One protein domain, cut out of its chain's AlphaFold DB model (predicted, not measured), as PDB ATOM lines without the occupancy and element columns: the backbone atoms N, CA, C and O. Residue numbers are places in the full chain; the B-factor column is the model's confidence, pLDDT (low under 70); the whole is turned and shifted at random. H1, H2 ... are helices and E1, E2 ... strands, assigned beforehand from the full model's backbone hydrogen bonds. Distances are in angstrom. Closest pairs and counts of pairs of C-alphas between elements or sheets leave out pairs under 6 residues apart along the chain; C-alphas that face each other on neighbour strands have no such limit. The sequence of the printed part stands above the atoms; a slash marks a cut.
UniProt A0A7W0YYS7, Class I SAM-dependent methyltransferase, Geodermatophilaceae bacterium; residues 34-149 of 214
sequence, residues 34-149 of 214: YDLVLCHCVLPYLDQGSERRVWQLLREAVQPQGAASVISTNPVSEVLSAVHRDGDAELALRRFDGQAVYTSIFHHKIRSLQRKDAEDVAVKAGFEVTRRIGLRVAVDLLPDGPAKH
ATOM      1  N   TYR A  34     -38.729 -59.687 -54.671       95.56
ATOM      2  CA  TYR A  34     -39.191 -60.332 -53.446       95.56
ATOM      3  C   TYR A  34     -40.526 -59.749 -52.967       95.56
ATOM      4  O   TYR A  34     -40.809 -58.563 -53.160       95.56
ATOM      5  N   ASP A  35     -41.325 -60.569 -52.285       96.94
ATOM      6  CA  ASP A  35     -42.581 -60.139 -51.651       96.94
ATOM      7  C   ASP A  35     -42.341 -59.243 -50.425       96.94
ATOM      8  O   ASP A  35     -43.154 -58.381 -50.094       96.94
ATOM      9  N   LEU A  36     -41.208 -59.431 -49.743       96.62
ATOM     10  CA  LEU A  36     -40.808 -58.658 -48.573       96.62
ATOM     11  C   LEU A  36     -39.301 -58.406 -48.597       96.62
ATOM     12  O   LEU A  36     -38.510 -59.344 -48.684       96.62
ATOM     13  N   VAL A  37     -38.907 -57.143 -48.447       96.38
ATOM     14  CA  VAL A  37     -37.499 -56.739 -48.332       96.38
ATOM     15  C   VAL A  37     -37.271 -56.051 -46.991       96.38
ATOM     16  O   VAL A  37     -38.016 -55.151 -46.604       96.38
ATOM     17  N   LEU A  38     -36.237 -56.478 -46.265       96.56
ATOM     18  CA  LEU A  38     -35.877 -55.937 -44.954       96.56
ATOM     19  C   LEU A  38     -34.635 -55.047 -45.081       96.56
ATOM     20  O   LEU A  38     -33.581 -55.506 -45.514       96.56
ATOM     21  N   CYS A  39     -34.745 -53.786 -44.669       95.38
ATOM     22  CA  CYS A  39     -33.634 -52.838 -44.592       95.38
ATOM     23  C   CYS A  39     -33.534 -52.316 -43.158       95.38
ATOM     24  O   CYS A  39     -34.063 -51.260 -42.804       95.38
ATOM     25  N   HIS A  40     -32.946 -53.128 -42.282       95.19
ATOM     26  CA  HIS A  40     -32.951 -52.882 -40.842       95.19
ATOM     27  C   HIS A  40     -31.595 -52.372 -40.371       95.19
ATOM     28  O   HIS A  40     -30.582 -53.044 -40.533       95.19
ATOM     29  N   CYS A  41     -31.592 -51.181 -39.774       90.62
ATOM     30  CA  CYS A  41     -30.421 -50.503 -39.222       90.62
ATOM     31  C   CYS A  41     -29.295 -50.260 -40.242       90.62
ATOM     32  O   CYS A  41     -28.133 -50.233 -39.865       90.62
ATOM     33  N   VAL A  42     -29.631 -50.066 -41.523       91.50
ATOM     34  CA  VAL A  42     -28.646 -49.835 -42.597       91.50
ATOM     35  C   VAL A  42     -28.468 -48.347 -42.900       91.50
ATOM     36  O   VAL A  42     -27.345 -47.858 -42.936       91.50
ATOM     37  N   LEU A  43     -29.571 -47.612 -43.087       91.31
ATOM     38  CA  LEU A  43     -29.546 -46.221 -43.565       91.31
ATOM     39  C   LEU A  43     -28.625 -45.269 -42.774       91.31
ATOM     40  O   LEU A  43     -27.978 -44.435 -43.411       91.31
ATOM     41  N   PRO A  44     -28.508 -45.370 -41.434       89.06
ATOM     42  CA  PRO A  44     -27.635 -44.479 -40.670       89.06
ATOM     43  C   PRO A  44     -26.133 -44.652 -40.931       89.06
ATOM     44  O   PRO A  44     -25.362 -43.755 -40.599       89.06
ATOM     45  N   TYR A  45     -25.713 -45.785 -41.500       88.12
ATOM     46  CA  TYR A  45     -24.309 -46.060 -41.835       88.12
ATOM     47  C   TYR A  45     -23.906 -45.538 -43.212       88.12
ATOM     48  O   TYR A  45     -22.740 -45.622 -43.580       88.12
ATOM     49  N   LEU A  46     -24.867 -45.035 -43.985       88.69
ATOM     50  CA  LEU A  46     -24.618 -44.541 -45.325       88.69
ATOM     51  C   LEU A  46     -24.169 -43.083 -45.292       88.69
ATOM     52  O   LEU A  46     -24.716 -42.262 -44.540       88.69
ATOM     53  N   ASP A  47     -23.249 -42.766 -46.198       88.12
ATOM     54  CA  ASP A  47     -22.870 -41.393 -46.501       88.12
ATOM     55  C   ASP A  47     -24.091 -40.570 -46.927       88.12
ATOM     56  O   ASP A  47     -25.053 -41.077 -47.517       88.12
ATOM     57  N   GLN A  48     -24.041 -39.271 -46.636       83.69
ATOM     58  CA  GLN A  48     -25.106 -38.342 -46.993       83.69
ATOM     59  C   GLN A  48     -25.369 -38.366 -48.507       83.69
ATOM     60  O   GLN A  48     -24.453 -38.208 -49.311       83.69
ATOM     61  N   GLY A  49     -26.632 -38.544 -48.899       85.44
ATOM     62  CA  GLY A  49     -27.058 -38.601 -50.299       85.44
ATOM     63  C   GLY A  49     -27.184 -40.023 -50.854       85.44
ATOM     64  O   GLY A  49     -27.900 -40.227 -51.840       85.44
ATOM     65  N   SER A  50     -26.576 -41.019 -50.201       91.69
ATOM     66  CA  SER A  50     -26.659 -42.426 -50.617       91.69
ATOM     67  C   SER A  50     -28.027 -43.061 -50.333       91.69
ATOM     68  O   SER A  50     -28.350 -44.109 -50.898       91.69
ATOM     69  N   GLU A  51     -28.887 -42.431 -49.521       90.62
ATOM     70  CA  GLU A  51     -30.212 -42.973 -49.192       90.62
ATOM     71  C   GLU A  51     -31.082 -43.127 -50.433       90.62
ATOM     72  O   GLU A  51     -31.801 -44.115 -50.562       90.62
ATOM     73  N   ARG A  52     -30.989 -42.184 -51.379       92.00
ATOM     74  CA  ARG A  52     -31.749 -42.248 -52.632       92.00
ATOM     75  C   ARG A  52     -31.451 -43.538 -53.389       92.00
ATOM     76  O   ARG A  52     -32.382 -44.178 -53.874       92.00
ATOM     77  N   ARG A  53     -30.173 -43.924 -53.476       93.12
ATOM     78  CA  ARG A  53     -29.774 -45.153 -54.165       93.12
ATOM     79  C   ARG A  53     -30.320 -46.381 -53.445       93.12
ATOM     80  O   ARG A  53     -30.825 -47.282 -54.106       93.12
ATOM     81  N   VAL A  54     -30.293 -46.397 -52.114       94.44
ATOM     82  CA  VAL A  54     -30.873 -47.506 -51.342       94.44
ATOM     83  C   VAL A  54     -32.381 -47.605 -51.540       94.44
ATOM     84  O   VAL A  54     -32.879 -48.697 -51.787       94.44
ATOM     85  N   TRP A  55     -33.117 -46.497 -51.519       95.00
ATOM     86  CA  TRP A  55     -34.558 -46.533 -51.788       95.00
ATOM     87  C   TRP A  55     -34.887 -46.990 -53.216       95.00
ATOM     88  O   TRP A  55     -35.859 -47.716 -53.405       95.00
ATOM     89  N   GLN A  56     -34.060 -46.646 -54.209       93.50
ATOM     90  CA  GLN A  56     -34.182 -47.196 -55.566       93.50
ATOM     91  C   GLN A  56     -33.938 -48.708 -55.591       93.50
ATOM     92  O   GLN A  56     -34.755 -49.437 -56.142       93.50
ATOM     93  N   LEU A  57     -32.882 -49.189 -54.930       94.25
ATOM     94  CA  LEU A  57     -32.606 -50.624 -54.809       94.25
ATOM     95  C   LEU A  57     -33.760 -51.369 -54.134       94.25
ATOM     96  O   LEU A  57     -34.162 -52.429 -54.601       94.25
ATOM     97  N   LEU A  58     -34.345 -50.806 -53.074       94.88
ATOM     98  CA  LEU A  58     -35.537 -51.376 -52.445       94.88
ATOM     99  C   LEU A  58     -36.716 -51.403 -53.418       94.88
ATOM    100  O   LEU A  58     -37.442 -52.391 -53.467       94.88
ATOM    101  N   ARG A  59     -36.908 -50.345 -54.212       93.88
ATOM    102  CA  ARG A  59     -37.992 -50.285 -55.198       93.88
ATOM    103  C   ARG A  59     -37.822 -51.316 -56.314       93.88
ATOM    104  O   ARG A  59     -38.830 -51.858 -56.761       93.88
ATOM    105  N   GLU A  60     -36.586 -51.565 -56.742       93.38
ATOM    106  CA  GLU A  60     -36.205 -52.598 -57.714       93.38
ATOM    107  C   GLU A  60     -36.353 -54.014 -57.122       93.38
ATOM    108  O   GLU A  60     -36.755 -54.941 -57.823       93.38
ATOM    109  N   ALA A  61     -36.071 -54.178 -55.826       94.12
ATOM    110  CA  ALA A  61     -36.119 -55.461 -55.127       94.12
ATOM    111  C   ALA A  61     -37.531 -55.918 -54.760       94.12
ATOM    112  O   ALA A  61     -37.745 -57.111 -54.567       94.12
ATOM    113  N   VAL A  62     -38.477 -54.995 -54.586       95.62
ATOM    114  CA  VAL A  62     -39.827 -55.302 -54.100       95.62
ATOM    115  C   VAL A  62     -40.774 -55.520 -55.279       95.62
ATOM    116  O   VAL A  62     -40.887 -54.682 -56.177       95.62
ATOM    117  N   GLN A  63     -41.494 -56.643 -55.265       95.50
ATOM    118  CA  GLN A  63     -42.562 -56.904 -56.232       95.50
ATOM    119  C   GLN A  63     -43.679 -55.843 -56.143       95.50
ATOM    120  O   GLN A  63     -43.862 -55.238 -55.090       95.50
ATOM    121  N   PRO A  64     -44.500 -55.631 -57.192       90.50
ATOM    122  CA  PRO A  64     -45.536 -54.590 -57.190       90.50
ATOM    123  C   PRO A  64     -46.535 -54.627 -56.019       90.50
ATOM    124  O   PRO A  64     -47.093 -53.589 -55.680       90.50
ATOM    125  N   GLN A  65     -46.771 -55.799 -55.419       91.00
ATOM    126  CA  GLN A  65     -47.649 -55.982 -54.250       91.00
ATOM    127  C   GLN A  65     -46.878 -56.309 -52.962       91.00
ATOM    128  O   GLN A  65     -47.483 -56.618 -51.937       91.00
ATOM    129  N   GLY A  66     -45.548 -56.275 -53.023       95.94
ATOM    130  CA  GLY A  66     -44.690 -56.553 -51.889       95.94
ATOM    131  C   GLY A  66     -44.537 -55.355 -50.955       95.94
ATOM    132  O   GLY A  66     -45.076 -54.270 -51.181       95.94
ATOM    133  N   ALA A  67     -43.759 -55.552 -49.896       96.94
ATOM    134  CA  ALA A  67     -43.481 -54.523 -48.905       96.94
ATOM    135  C   ALA A  67     -41.981 -54.370 -48.632       96.94
ATOM    136  O   ALA A  67     -41.213 -55.330 -48.665       96.94
ATOM    137  N   ALA A  68     -41.576 -53.151 -48.282       96.94
ATOM    138  CA  ALA A  68     -40.285 -52.887 -47.664       96.94
ATOM    139  C   ALA A  68     -40.492 -52.615 -46.169       96.94
ATOM    140  O   ALA A  68     -41.273 -51.744 -45.787       96.94
ATOM    141  N   SER A  69     -39.776 -53.344 -45.314       97.44
ATOM    142  CA  SER A  69     -39.703 -53.062 -43.882       97.44
ATOM    143  C   SER A  69     -38.383 -52.368 -43.586       97.44
ATOM    144  O   SER A  69     -37.315 -52.972 -43.700       97.44
ATOM    145  N   VAL A  70     -38.456 -51.096 -43.201       95.94
ATOM    146  CA  VAL A  70     -37.280 -50.284 -42.887       95.94
ATOM    147  C   VAL A  70     -37.257 -49.976 -41.399       95.94
ATOM    148  O   VAL A  70     -38.247 -49.513 -40.835       95.94
ATOM    149  N   ILE A  71     -36.116 -50.237 -40.764       94.75
ATOM    150  CA  ILE A  71     -35.864 -49.883 -39.365       94.75
ATOM    151  C   ILE A  71     -34.641 -48.976 -39.346       94.75
ATOM    152  O   ILE A  71     -33.618 -49.296 -39.947       94.75
ATOM    153  N   SER A  72     -34.740 -47.854 -38.644       90.50
ATOM    154  CA  SER A  72     -33.639 -46.915 -38.448       90.50
ATOM    155  C   SER A  72     -33.595 -46.471 -36.992       90.50
ATOM    156  O   SER A  72     -34.605 -46.515 -36.286       90.50
ATOM    157  N   THR A  73     -32.423 -46.032 -36.549       86.50
ATOM    158  CA  THR A  73     -32.254 -45.391 -35.245       86.50
ATOM    159  C   THR A  73     -33.031 -44.081 -35.205       86.50
ATOM    160  O   THR A  73     -33.016 -43.319 -36.173       86.50
ATOM    161  N   ASN A  74     -33.693 -43.811 -34.081       87.69
ATOM    162  CA  ASN A  74     -34.383 -42.550 -33.843       87.69
ATOM    163  C   ASN A  74     -33.451 -41.602 -33.066       87.69
ATOM    164  O   ASN A  74     -33.221 -41.858 -31.884       87.69
ATOM    165  N   PRO A  75     -32.949 -40.507 -33.666       85.50
ATOM    166  CA  PRO A  75     -32.020 -39.604 -32.983       85.50
ATOM    167  C   PRO A  75     -32.617 -38.974 -31.718       85.50
ATOM    168  O   PRO A  75     -31.905 -38.767 -30.739       85.50
ATOM    169  N   VAL A  76     -33.938 -38.769 -31.674       87.81
ATOM    170  CA  VAL A  76     -34.628 -38.282 -30.467       87.81
ATOM    171  C   VAL A  76     -34.502 -39.283 -29.313       87.81
ATOM    172  O   VAL A  76     -34.330 -38.889 -28.163       87.81
ATOM    173  N   SER A  77     -34.530 -40.587 -29.606       87.88
ATOM    174  CA  SER A  77     -34.377 -41.634 -28.587       87.88
ATOM    175  C   SER A  77     -33.000 -41.598 -27.924       87.88
ATOM    176  O   SER A  77     -32.872 -41.930 -26.749       87.88
ATOM    177  N   GLU A  78     -31.970 -41.172 -28.650       85.81
ATOM    178  CA  GLU A  78     -30.595 -41.094 -28.147       85.81
ATOM    179  C   GLU A  78     -30.390 -39.892 -27.221       85.81
ATOM    180  O   GLU A  78     -29.641 -39.985 -26.245       85.81
ATOM    181  N   VAL A  79     -31.099 -38.789 -27.481       88.62
ATOM    182  CA  VAL A  79     -31.203 -37.652 -26.552       88.62
ATOM    183  C   VAL A  79     -31.925 -38.089 -25.280       88.62
ATOM    184  O   VAL A  79     -31.416 -37.894 -24.178       88.62
ATOM    185  N   LEU A  80     -33.080 -38.749 -25.418       90.75
ATOM    186  CA  LEU A  80     -33.853 -39.223 -24.266       90.75
ATOM    187  C   LEU A  80     -33.081 -40.243 -23.425       90.75
ATOM    188  O   LEU A  80     -33.140 -40.173 -22.199       90.75
ATOM    189  N   SER A  81     -32.337 -41.147 -24.066       89.06
ATOM    190  CA  SER A  81     -31.506 -42.138 -23.375       89.06
ATOM    191  C   SER A  81     -30.373 -41.474 -22.592       89.06
ATOM    192  O   SER A  81     -30.142 -41.854 -21.449       89.06
ATOM    193  N   ALA A  82     -29.724 -40.442 -23.149       88.94
ATOM    194  CA  ALA A  82     -28.686 -39.698 -22.429       88.94
ATOM    195  C   ALA A  82     -29.223 -39.089 -21.124       88.94
ATOM    196  O   ALA A  82     -28.587 -39.207 -20.083       88.94
ATOM    197  N   VAL A  83     -30.428 -38.509 -21.153       91.31
ATOM    198  CA  VAL A  83     -31.043 -37.923 -19.950       91.31
ATOM    199  C   VAL A  83     -31.507 -38.994 -18.961       91.31
ATOM    200  O   VAL A  83     -31.193 -38.911 -17.780       91.31
ATOM    201  N   HIS A  84     -32.284 -39.982 -19.415       89.44
ATOM    202  CA  HIS A  84     -33.024 -40.871 -18.509       89.44
ATOM    203  C   HIS A  84     -32.223 -42.089 -18.067       89.44
ATOM    204  O   HIS A  84     -32.279 -42.474 -16.901       89.44
ATOM    205  N   ARG A  85     -31.490 -42.704 -18.998       87.50
ATOM    206  CA  ARG A  85     -30.684 -43.888 -18.708       87.50
ATOM    207  C   ARG A  85     -29.321 -43.484 -18.169       87.50
ATOM    208  O   ARG A  85     -28.883 -44.048 -17.173       87.50
ATOM    209  N   ASP A  86     -28.675 -42.527 -18.833       86.75
ATOM    210  CA  ASP A  86     -27.277 -42.187 -18.557       86.75
ATOM    211  C   ASP A  86     -27.146 -41.033 -17.535       86.75
ATOM    212  O   ASP A  86     -26.074 -40.834 -16.972       86.75
ATOM    213  N   GLY A  87     -28.229 -40.291 -17.253       90.62
ATOM    214  CA  GLY A  87     -28.217 -39.156 -16.319       90.62
ATOM    215  C   GLY A  87     -27.368 -37.965 -16.787       90.62
ATOM    216  O   GLY A  87     -27.033 -37.100 -15.981       90.62
ATOM    217  N   ASP A  88     -27.007 -37.917 -18.071       91.81
ATOM    218  CA  ASP A  88     -26.036 -36.985 -18.645       91.81
ATOM    219  C   ASP A  88     -26.740 -35.952 -19.541       91.81
ATOM    220  O   ASP A  88     -26.946 -36.136 -20.749       91.81
ATOM    221  N   ALA A  89     -27.135 -34.836 -18.924       91.81
ATOM    222  CA  ALA A  89     -27.802 -33.733 -19.608       91.81
ATOM    223  C   ALA A  89     -26.895 -33.026 -20.630       91.81
ATOM    224  O   ALA A  89     -27.379 -32.558 -21.662       91.81
ATOM    225  N   GLU A  90     -25.582 -32.970 -20.394       90.25
ATOM    226  CA  GLU A  90     -24.650 -32.354 -21.340       90.25
ATOM    227  C   GLU A  90     -24.502 -33.209 -22.600       90.25
ATOM    228  O   GLU A  90     -24.481 -32.685 -23.717       90.25
ATOM    229  N   LEU A  91     -24.440 -34.534 -22.450       86.38
ATOM    230  CA  LEU A  91     -24.468 -35.459 -23.579       86.38
ATOM    231  C   LEU A  91     -25.777 -35.357 -24.353       86.38
ATOM    232  O   LEU A  91     -25.751 -35.405 -25.585       86.38
ATOM    233  N   ALA A  92     -26.901 -35.194 -23.658       89.38
ATOM    234  CA  ALA A  92     -28.191 -34.982 -24.299       89.38
ATOM    235  C   ALA A  92     -28.195 -33.711 -25.160       89.38
ATOM    236  O   ALA A  92     -28.594 -33.784 -26.322       89.38
ATOM    237  N   LEU A  93     -27.681 -32.588 -24.641       89.31
ATOM    238  CA  LEU A  93     -27.540 -31.337 -25.397       89.31
ATOM    239  C   LEU A  93     -26.617 -31.510 -26.610       89.31
ATOM    240  O   LEU A  93     -27.013 -31.202 -27.730       89.31
ATOM    241  N   ARG A  94     -25.438 -32.123 -26.430       86.19
ATOM    242  CA  ARG A  94     -24.522 -32.415 -27.549       86.19
ATOM    243  C   ARG A  94     -25.171 -33.280 -28.633       86.19
ATOM    244  O   ARG A  94     -24.902 -33.083 -29.814       86.19
ATOM    245  N   ARG A  95     -26.001 -34.258 -28.251       85.31
ATOM    246  CA  ARG A  95     -26.741 -35.120 -29.192       85.31
ATOM    247  C   ARG A  95     -27.909 -34.399 -29.859       85.31
ATOM    248  O   ARG A  95     -28.229 -34.733 -30.993       85.31
ATOM    249  N   PHE A  96     -28.537 -33.455 -29.166       85.44
ATOM    250  CA  PHE A  96     -29.612 -32.633 -29.711       85.44
ATOM    251  C   PHE A  96     -29.087 -31.680 -30.794       85.44
ATOM    252  O   PHE A  96     -29.682 -31.597 -31.866       85.44
ATOM    253  N   ASP A  97     -27.938 -31.048 -30.547       82.38
ATOM    254  CA  ASP A  97     -27.293 -30.123 -31.491       82.38
ATOM    255  C   ASP A  97     -26.504 -30.847 -32.602       82.38
ATOM    256  O   ASP A  97     -26.208 -30.284 -33.659       82.38
ATOM    257  N   GLY A  98     -26.123 -32.106 -32.366       69.69
ATOM    258  CA  GLY A  98     -25.255 -32.883 -33.244       69.69
ATOM    259  C   GLY A  98     -25.959 -33.488 -34.465       69.69
ATOM    260  O   GLY A  98     -27.003 -34.128 -34.369       69.69
ATOM    261  N   GLN A  99     -25.315 -33.396 -35.635       62.47
ATOM    262  CA  GLN A  99     -25.746 -34.092 -36.861       62.47
ATOM    263  C   GLN A  99     -25.286 -35.562 -36.932       62.47
ATOM    264  O   GLN A  99     -25.791 -36.347 -37.740       62.47
ATOM    265  N   ALA A 100     -24.331 -35.952 -36.086       60.06
ATOM    266  CA  ALA A 100     -23.822 -37.313 -35.977       60.06
ATOM    267  C   ALA A 100     -24.172 -37.885 -34.605       60.06
ATOM    268  O   ALA A 100     -23.961 -37.245 -33.575       60.06
ATOM    269  N   VAL A 101     -24.680 -39.112 -34.602       63.66
ATOM    270  CA  VAL A 101     -25.057 -39.836 -33.393       63.66
ATOM    271  C   VAL A 101     -24.086 -40.999 -33.235       63.66
ATOM    272  O   VAL A 101     -23.806 -41.733 -34.179       63.66
ATOM    273  N   TYR A 102     -23.534 -41.177 -32.042       59.03
ATOM    274  CA  TYR A 102     -22.756 -42.372 -31.737       59.03
ATOM    275  C   TYR A 102     -23.702 -43.440 -31.193       59.03
ATOM    276  O   TYR A 102     -24.299 -43.223 -30.140       59.03
ATOM    277  N   THR A 103     -23.838 -44.581 -31.879       60.22
ATOM    278  CA  THR A 103     -24.569 -45.718 -31.291       60.22
ATOM    279  C   THR A 103     -23.622 -46.486 -30.392       60.22
ATOM    280  O   THR A 103     -22.548 -46.908 -30.828       60.22
ATOM    281  N   SER A 104     -24.046 -46.730 -29.158       55.25
ATOM    282  CA  SER A 104     -23.340 -47.645 -28.262       55.25
ATOM    283  C   SER A 104     -23.425 -49.102 -28.731       55.25
ATOM    284  O   SER A 104     -22.531 -49.882 -28.430       55.25
ATOM    285  N   ILE A 105     -24.458 -49.466 -29.501       58.12
ATOM    286  CA  ILE A 105     -24.749 -50.853 -29.901       58.12
ATOM    287  C   ILE A 105     -23.667 -51.428 -30.826       58.12
ATOM    288  O   ILE A 105     -23.348 -52.610 -30.739       58.12
ATOM    289  N   PHE A 106     -23.100 -50.604 -31.708       58.19
ATOM    290  CA  PHE A 106     -22.116 -51.052 -32.703       58.19
ATOM    291  C   PHE A 106     -20.766 -50.340 -32.599       58.19
ATOM    292  O   PHE A 106     -19.911 -50.548 -33.449       58.19
ATOM    293  N   HIS A 107     -20.567 -49.495 -31.583       65.88
ATOM    294  CA  HIS A 107     -19.341 -48.716 -31.371       65.88
ATOM    295  C   HIS A 107     -18.874 -47.873 -32.577       65.88
ATOM    296  O   HIS A 107     -17.707 -47.488 -32.668       65.88
ATOM    297  N   HIS A 108     -19.791 -47.534 -33.482       67.44
ATOM    298  CA  HIS A 108     -19.526 -46.753 -34.684       67.44
ATOM    299  C   HIS A 108     -20.290 -45.427 -34.662       67.44
ATOM    300  O   HIS A 108     -21.404 -45.325 -34.137       67.44
ATOM    301  N   LYS A 109     -19.681 -44.401 -35.268       71.75
ATOM    302  CA  LYS A 109     -20.377 -43.153 -35.593       71.75
ATOM    303  C   LYS A 109     -21.379 -43.447 -36.702       71.75
ATOM    304  O   LYS A 109     -20.991 -43.968 -37.745       71.75
ATOM    305  N   ILE A 110     -22.633 -43.096 -36.471       81.75
ATOM    306  CA  ILE A 110     -23.677 -43.122 -37.487       81.75
ATOM    307  C   ILE A 110     -24.193 -41.710 -37.714       81.75
ATOM    308  O   ILE A 110     -24.006 -40.795 -36.903       81.75
ATOM    309  N   ARG A 111     -24.892 -41.529 -38.821       84.69
ATOM    310  CA  ARG A 111     -25.573 -40.278 -39.098       84.69
ATOM    311  C   ARG A 111     -26.900 -40.200 -38.351       84.69
ATOM    312  O   ARG A 111     -27.623 -41.190 -38.228       84.69
ATOM    313  N   SER A 112     -27.238 -38.996 -37.901       82.38
ATOM    314  CA  SER A 112     -28.599 -38.672 -37.484       82.38
ATOM    315  C   SER A 112     -29.492 -38.644 -38.723       82.38
ATOM    316  O   SER A 112     -29.367 -37.754 -39.563       82.38
ATOM    317  N   LEU A 113     -30.362 -39.641 -38.873       86.38
ATOM    318  CA  LEU A 113     -31.364 -39.663 -39.934       86.38
ATOM    319  C   LEU A 113     -32.725 -39.362 -39.319       86.38
ATOM    320  O   LEU A 113     -33.290 -40.192 -38.602       86.38
ATOM    321  N   GLN A 114     -33.251 -38.169 -39.596       87.44
ATOM    322  CA  GLN A 114     -34.587 -37.820 -39.143       87.44
ATOM    323  C   GLN A 114     -35.616 -38.682 -39.865       87.44
ATOM    324  O   GLN A 114     -35.515 -38.961 -41.061       87.44
ATOM    325  N   ARG A 115     -36.650 -39.077 -39.122       90.88
ATOM    326  CA  ARG A 115     -37.748 -39.889 -39.653       90.88
ATOM    327  C   ARG A 115     -38.371 -39.249 -40.893       90.88
ATOM    328  O   ARG A 115     -38.584 -39.942 -41.881       90.88
ATOM    329  N   LYS A 116     -38.655 -37.943 -40.833       91.31
ATOM    330  CA  LYS A 116     -39.286 -37.215 -41.938       91.31
ATOM    331  C   LYS A 116     -38.424 -37.256 -43.199       91.31
ATOM    332  O   LYS A 116     -38.946 -37.568 -44.256       91.31
ATOM    333  N   ASP A 117     -37.118 -37.042 -43.073       90.31
ATOM    334  CA  ASP A 117     -36.207 -37.076 -44.220       90.31
ATOM    335  C   ASP A 117     -36.185 -38.463 -44.874       90.31
ATOM    336  O   ASP A 117     -36.264 -38.582 -46.097       90.31
ATOM    337  N   ALA A 118     -36.144 -39.529 -44.067       91.00
ATOM    338  CA  ALA A 118     -36.207 -40.896 -44.576       91.00
ATOM    339  C   ALA A 118     -37.537 -41.190 -45.294       91.00
ATOM    340  O   ALA A 118     -37.529 -41.775 -46.379       91.00
ATOM    341  N   GLU A 119     -38.665 -40.772 -44.710       94.62
ATOM    342  CA  GLU A 119     -40.001 -40.930 -45.300       94.62
ATOM    343  C   GLU A 119     -40.145 -40.121 -46.602       94.62
ATOM    344  O   GLU A 119     -40.619 -40.654 -47.604       94.62
ATOM    345  N   ASP A 120     -39.669 -38.875 -46.635       94.62
ATOM    346  CA  ASP A 120     -39.743 -38.007 -47.813       94.62
ATOM    347  C   ASP A 120     -38.929 -38.590 -48.987       94.62
ATOM    348  O   ASP A 120     -39.353 -38.516 -50.146       94.62
ATOM    349  N   VAL A 121     -37.768 -39.204 -48.721       94.38
ATOM    350  CA  VAL A 121     -36.983 -39.901 -49.759       94.38
ATOM    351  C   VAL A 121     -37.678 -41.190 -50.211       94.38
ATOM    352  O   VAL A 121     -37.685 -41.473 -51.411       94.38
ATOM    353  N   ALA A 122     -38.308 -41.934 -49.298       94.94
ATOM    354  CA  ALA A 122     -39.080 -43.130 -49.639       94.94
ATOM    355  C   ALA A 122     -40.251 -42.804 -50.580       94.94
ATOM    356  O   ALA A 122     -40.423 -43.458 -51.612       94.94
ATOM    357  N   VAL A 123     -41.008 -41.747 -50.272       96.56
ATOM    358  CA  VAL A 123     -42.129 -41.280 -51.104       96.56
ATOM    359  C   VAL A 123     -41.639 -40.852 -52.485       96.56
ATOM    360  O   VAL A 123     -42.216 -41.250 -53.496       96.56
ATOM    361  N   LYS A 124     -40.518 -40.123 -52.562       95.88
ATOM    362  CA  LYS A 124     -39.894 -39.752 -53.847       95.88
ATOM    363  C   LYS A 124     -39.428 -40.963 -54.664       95.88
ATOM    364  O   LYS A 124     -39.345 -40.862 -55.884       95.88
ATOM    365  N   ALA A 125     -39.129 -42.088 -54.017       94.56
ATOM    366  CA  ALA A 125     -38.809 -43.353 -54.677       94.56
ATOM    367  C   ALA A 125     -40.057 -44.179 -55.062       94.56
ATOM    368  O   ALA A 125     -39.924 -45.267 -55.623       94.56
ATOM    369  N   GLY A 126     -41.264 -43.667 -54.795       95.12
ATOM    370  CA  GLY A 126     -42.532 -44.292 -55.171       95.12
ATOM    371  C   GLY A 126     -43.108 -45.249 -54.128       95.12
ATOM    372  O   GLY A 126     -43.980 -46.046 -54.473       95.12
ATOM    373  N   PHE A 127     -42.637 -45.200 -52.879       96.44
ATOM    374  CA  PHE A 127     -43.252 -45.938 -51.776       96.44
ATOM    375  C   PHE A 127     -44.403 -45.157 -51.133       96.44
ATOM    376  O   PHE A 127     -44.372 -43.932 -51.033       96.44
ATOM    377  N   GLU A 128     -45.386 -45.889 -50.617       95.94
ATOM    378  CA  GLU A 128     -46.414 -45.376 -49.713       95.94
ATOM    379  C   GLU A 128     -46.096 -45.845 -48.285       95.94
ATOM    380  O   GLU A 128     -45.913 -47.039 -48.039       95.94
ATOM    381  N   VAL A 129     -46.002 -44.917 -47.327       96.00
ATOM    382  CA  VAL A 129     -45.721 -45.258 -45.923       96.00
ATOM    383  C   VAL A 129     -47.011 -45.713 -45.242       96.00
ATOM    384  O   VAL A 129     -47.820 -44.893 -44.817       96.00
ATOM    385  N   THR A 130     -47.188 -47.026 -45.100       96.38
ATOM    386  CA  THR A 130     -48.430 -47.617 -44.568       96.38
ATOM    387  C   THR A 130     -48.465 -47.734 -43.047       96.38
ATOM    388  O   THR A 130     -49.538 -47.713 -42.444       96.38
ATOM    389  N   ARG A 131     -47.307 -47.881 -42.388       95.19
ATOM    390  CA  ARG A 131     -47.248 -48.087 -40.936       95.19
ATOM    391  C   ARG A 131     -45.979 -47.521 -40.318       95.19
ATOM    392  O   ARG A 131     -44.904 -47.566 -40.906       95.19
ATOM    393  N   ARG A 132     -46.115 -47.041 -39.081       94.81
ATOM    394  CA  ARG A 132     -45.020 -46.569 -38.229       94.81
ATOM    395  C   ARG A 132     -45.076 -47.311 -36.902       94.81
ATOM    396  O   ARG A 132     -46.143 -47.413 -36.302       94.81
ATOM    397  N   ILE A 133     -43.943 -47.858 -36.470       94.12
ATOM    398  CA  ILE A 133     -43.843 -48.627 -35.227       94.12
ATOM    399  C   ILE A 133     -42.580 -48.180 -34.498       94.12
ATOM    400  O   ILE A 133     -41.484 -48.267 -35.042       94.12
ATOM    401  N   GLY A 134     -42.742 -47.700 -33.264       91.81
ATOM    402  CA  GLY A 134     -41.622 -47.460 -32.362       91.81
ATOM    403  C   GLY A 134     -41.145 -48.780 -31.762       91.81
ATOM    404  O   GLY A 134     -41.948 -49.548 -31.236       91.81
ATOM    405  N   LEU A 135     -39.843 -49.041 -31.834       90.62
ATOM    406  CA  LEU A 135     -39.218 -50.195 -31.195       90.62
ATOM    407  C   LEU A 135     -38.552 -49.745 -29.899       90.62
ATOM    408  O   LEU A 135     -37.967 -48.668 -29.854       90.62
ATOM    409  N   ARG A 136     -38.651 -50.573 -28.851       88.25
ATOM    410  CA  ARG A 136     -37.952 -50.380 -27.566       88.25
ATOM    411  C   ARG A 136     -38.195 -49.028 -26.866       88.25
ATOM    412  O   ARG A 136     -37.386 -48.596 -26.056       88.25
ATOM    413  N   VAL A 137     -39.356 -48.411 -27.102       88.25
ATOM    414  CA  VAL A 137     -39.691 -47.033 -26.677       88.25
ATOM    415  C   VAL A 137     -39.469 -46.762 -25.182       88.25
ATOM    416  O   VAL A 137     -39.063 -45.665 -24.822       88.25
ATOM    417  N   ALA A 138     -39.734 -47.744 -24.315       85.50
ATOM    418  CA  ALA A 138     -39.580 -47.589 -22.867       85.50
ATOM    419  C   ALA A 138     -38.301 -48.239 -22.320       85.50
ATOM    420  O   ALA A 138     -37.614 -47.652 -21.491       85.50
ATOM    421  N   VAL A 139     -37.972 -49.450 -22.782       85.56
ATOM    422  CA  VAL A 139     -36.889 -50.260 -22.198       85.56
ATOM    423  C   VAL A 139     -35.513 -49.603 -22.333       85.56
ATOM    424  O   VAL A 139     -34.650 -49.814 -21.484       85.56
ATOM    425  N   ASP A 140     -35.308 -48.778 -23.363       85.31
ATOM    426  CA  ASP A 140     -34.031 -48.091 -23.582       85.31
ATOM    427  C   ASP A 140     -33.834 -46.860 -22.695       85.31
ATOM    428  O   ASP A 140     -32.699 -46.421 -22.523       85.31
ATOM    429  N   LEU A 141     -34.910 -46.356 -22.086       87.31
ATOM    430  CA  LEU A 141     -34.876 -45.224 -21.159       87.31
ATOM    431  C   LEU A 141     -34.654 -45.655 -19.707       87.31
ATOM    432  O   LEU A 141     -34.389 -44.812 -18.855       87.31
ATOM    433  N   LEU A 142     -34.777 -46.952 -19.415       85.56
ATOM    434  CA  LEU A 142     -34.505 -47.484 -18.087       85.56
ATOM    435  C   LEU A 142     -32.987 -47.556 -17.859       85.56
ATOM    436  O   LEU A 142     -32.290 -48.105 -18.726       85.56
ATOM    437  N   PRO A 143     -32.485 -47.082 -16.701       84.44
ATOM    438  CA  PRO A 143     -31.117 -47.341 -16.264       84.44
ATOM    439  C   PRO A 143     -30.779 -48.831 -16.374       84.44
ATOM    440  O   PRO A 143     -31.612 -49.687 -16.058       84.44
ATOM    441  N   ASP A 144     -29.566 -49.151 -16.829       76.69
ATOM    442  CA  ASP A 144     -29.094 -50.536 -16.869       76.69
ATOM    443  C   ASP A 144     -28.917 -51.046 -15.434       76.69
ATOM    444  O   ASP A 144     -27.957 -50.727 -14.737       76.69
ATOM    445  N   GLY A 145     -29.896 -51.821 -14.979       79.62
ATOM    446  CA  GLY A 145     -29.960 -52.354 -13.627       79.62
ATOM    447  C   GLY A 145     -30.880 -53.570 -13.548       79.62
ATOM    448  O   GLY A 145     -31.552 -53.910 -14.524       79.62
ATOM    449  N   PRO A 146     -30.946 -54.239 -12.386       76.50
ATOM    450  CA  PRO A 146     -31.704 -55.480 -12.216       76.50
ATOM    451  C   PRO A 146     -33.185 -55.329 -12.596       76.50
ATOM    452  O   PRO A 146     -33.752 -56.236 -13.197       76.50
ATOM    453  N   ALA A 147     -33.777 -54.153 -12.364       75.06
ATOM    454  CA  ALA A 147     -35.144 -53.842 -12.779       75.06
ATOM    455  C   ALA A 147     -35.353 -53.911 -14.304       75.06
ATOM    456  O   ALA A 147     -36.433 -54.253 -14.758       75.06
ATOM    457  N   LYS A 148     -34.340 -53.635 -15.129       76.19
ATOM    458  CA  LYS A 148     -34.466 -53.730 -16.592       76.19
ATOM    459  C   LYS A 148     -34.527 -55.177 -17.089       76.19
ATOM    460  O   LYS A 148     -35.086 -55.441 -18.152       76.19
ATOM    461  N   HIS A 149     -33.930 -56.100 -16.337       78.69
ATOM    462  CA  HIS A 149     -33.855 -57.520 -16.682       78.69
ATOM    463  C   HIS A 149     -34.946 -58.361 -16.016       78.69
ATOM    464  O   HIS A 149     -35.099 -59.529 -16.367       78.69
TER     465      HIS A 149
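AT A GLANCE: This is residues 34 to 149 of the 214 residues of the protein "Class I SAM-dependent methyltransferase" of Geodermatophilaceae bacterium (UniProt A0A7W0YYS7). What does the model look like? It is an elongated body with two ends: at one, H1 packs on a two-stranded sheet of E1 and E2 and H4 packs on H1; at the other, H2 and H3 form a helical hairpin. The small hairpin E3 and E4 lies between, and residues 125 to 145 run back along the length to H5. How large and of what class? The printed part has 116 residues with five named helices and four named strands, in the order E1 H1 E2 H2 H3 E3 E4 H4 H5; its class is mixed, helices and strands, and it is only just compact, close to loose, with a radius of gyration of the C-alphas of 15.9 A and spans of 47 by 30 by 22 A.

IN THESE COORDINATES: Where are the strands? E1 is residues 34 to 40, 15.9 A, from C-alpha 34 at (-39.191, -60.332, -53.446); E2 is 62 to 71, 16.2 A, and bends by 130 degrees at residue 65. E3 is 100 to 102 and E4 109 to 111. Where are the helices? H1 is residues 51 to 61, 15.0 A; H2 75 to 84, 14.6 A; H3 89 to 97, 12.4 A; H4 115 to 124, 14.4 A; H5 146 to 149, ending at C-alpha 149 at (-33.855, -57.520, -16.682).

HOW THE PARTS SIT: How do the strands pair? E1 and E2 are parallel, with N 37 and O 67 at 2.9 A, and with H1 between they make a strand-helix-strand unit, two parallel strands joined through a helix, its crossover right-handed. E3 and E4 are an antiparallel hairpin, with N 101 and O 110 at 2.9 A. How do the helices stand? H1 touches H4, closest C-alphas Trp 55 and Ala 122 at 6.1 A, at a steep tilt of 53 degrees, the same way. H2 and H3 touch as a hairpin, closest C-alphas Val 79 and Ala 92 at 4.6 A, at a shallow tilt of 10 degrees, opposite ways. H5 touches no helix. Are the helix backbones in order? In H1, H2, H3 and H4 every O i to N i+4 pair is within hydrogen-bond range; H5 is too short for such a pair.

THE WHOLE: How far does it reach? The two C-alphas farthest apart, of Pro 64 and Glu 90, are 47.1 A apart. Is it whole and sure? The printed part has no cut, H4 to H5 is a long link of 21 residues, and residues 98 to 108 have pLDDT under 70.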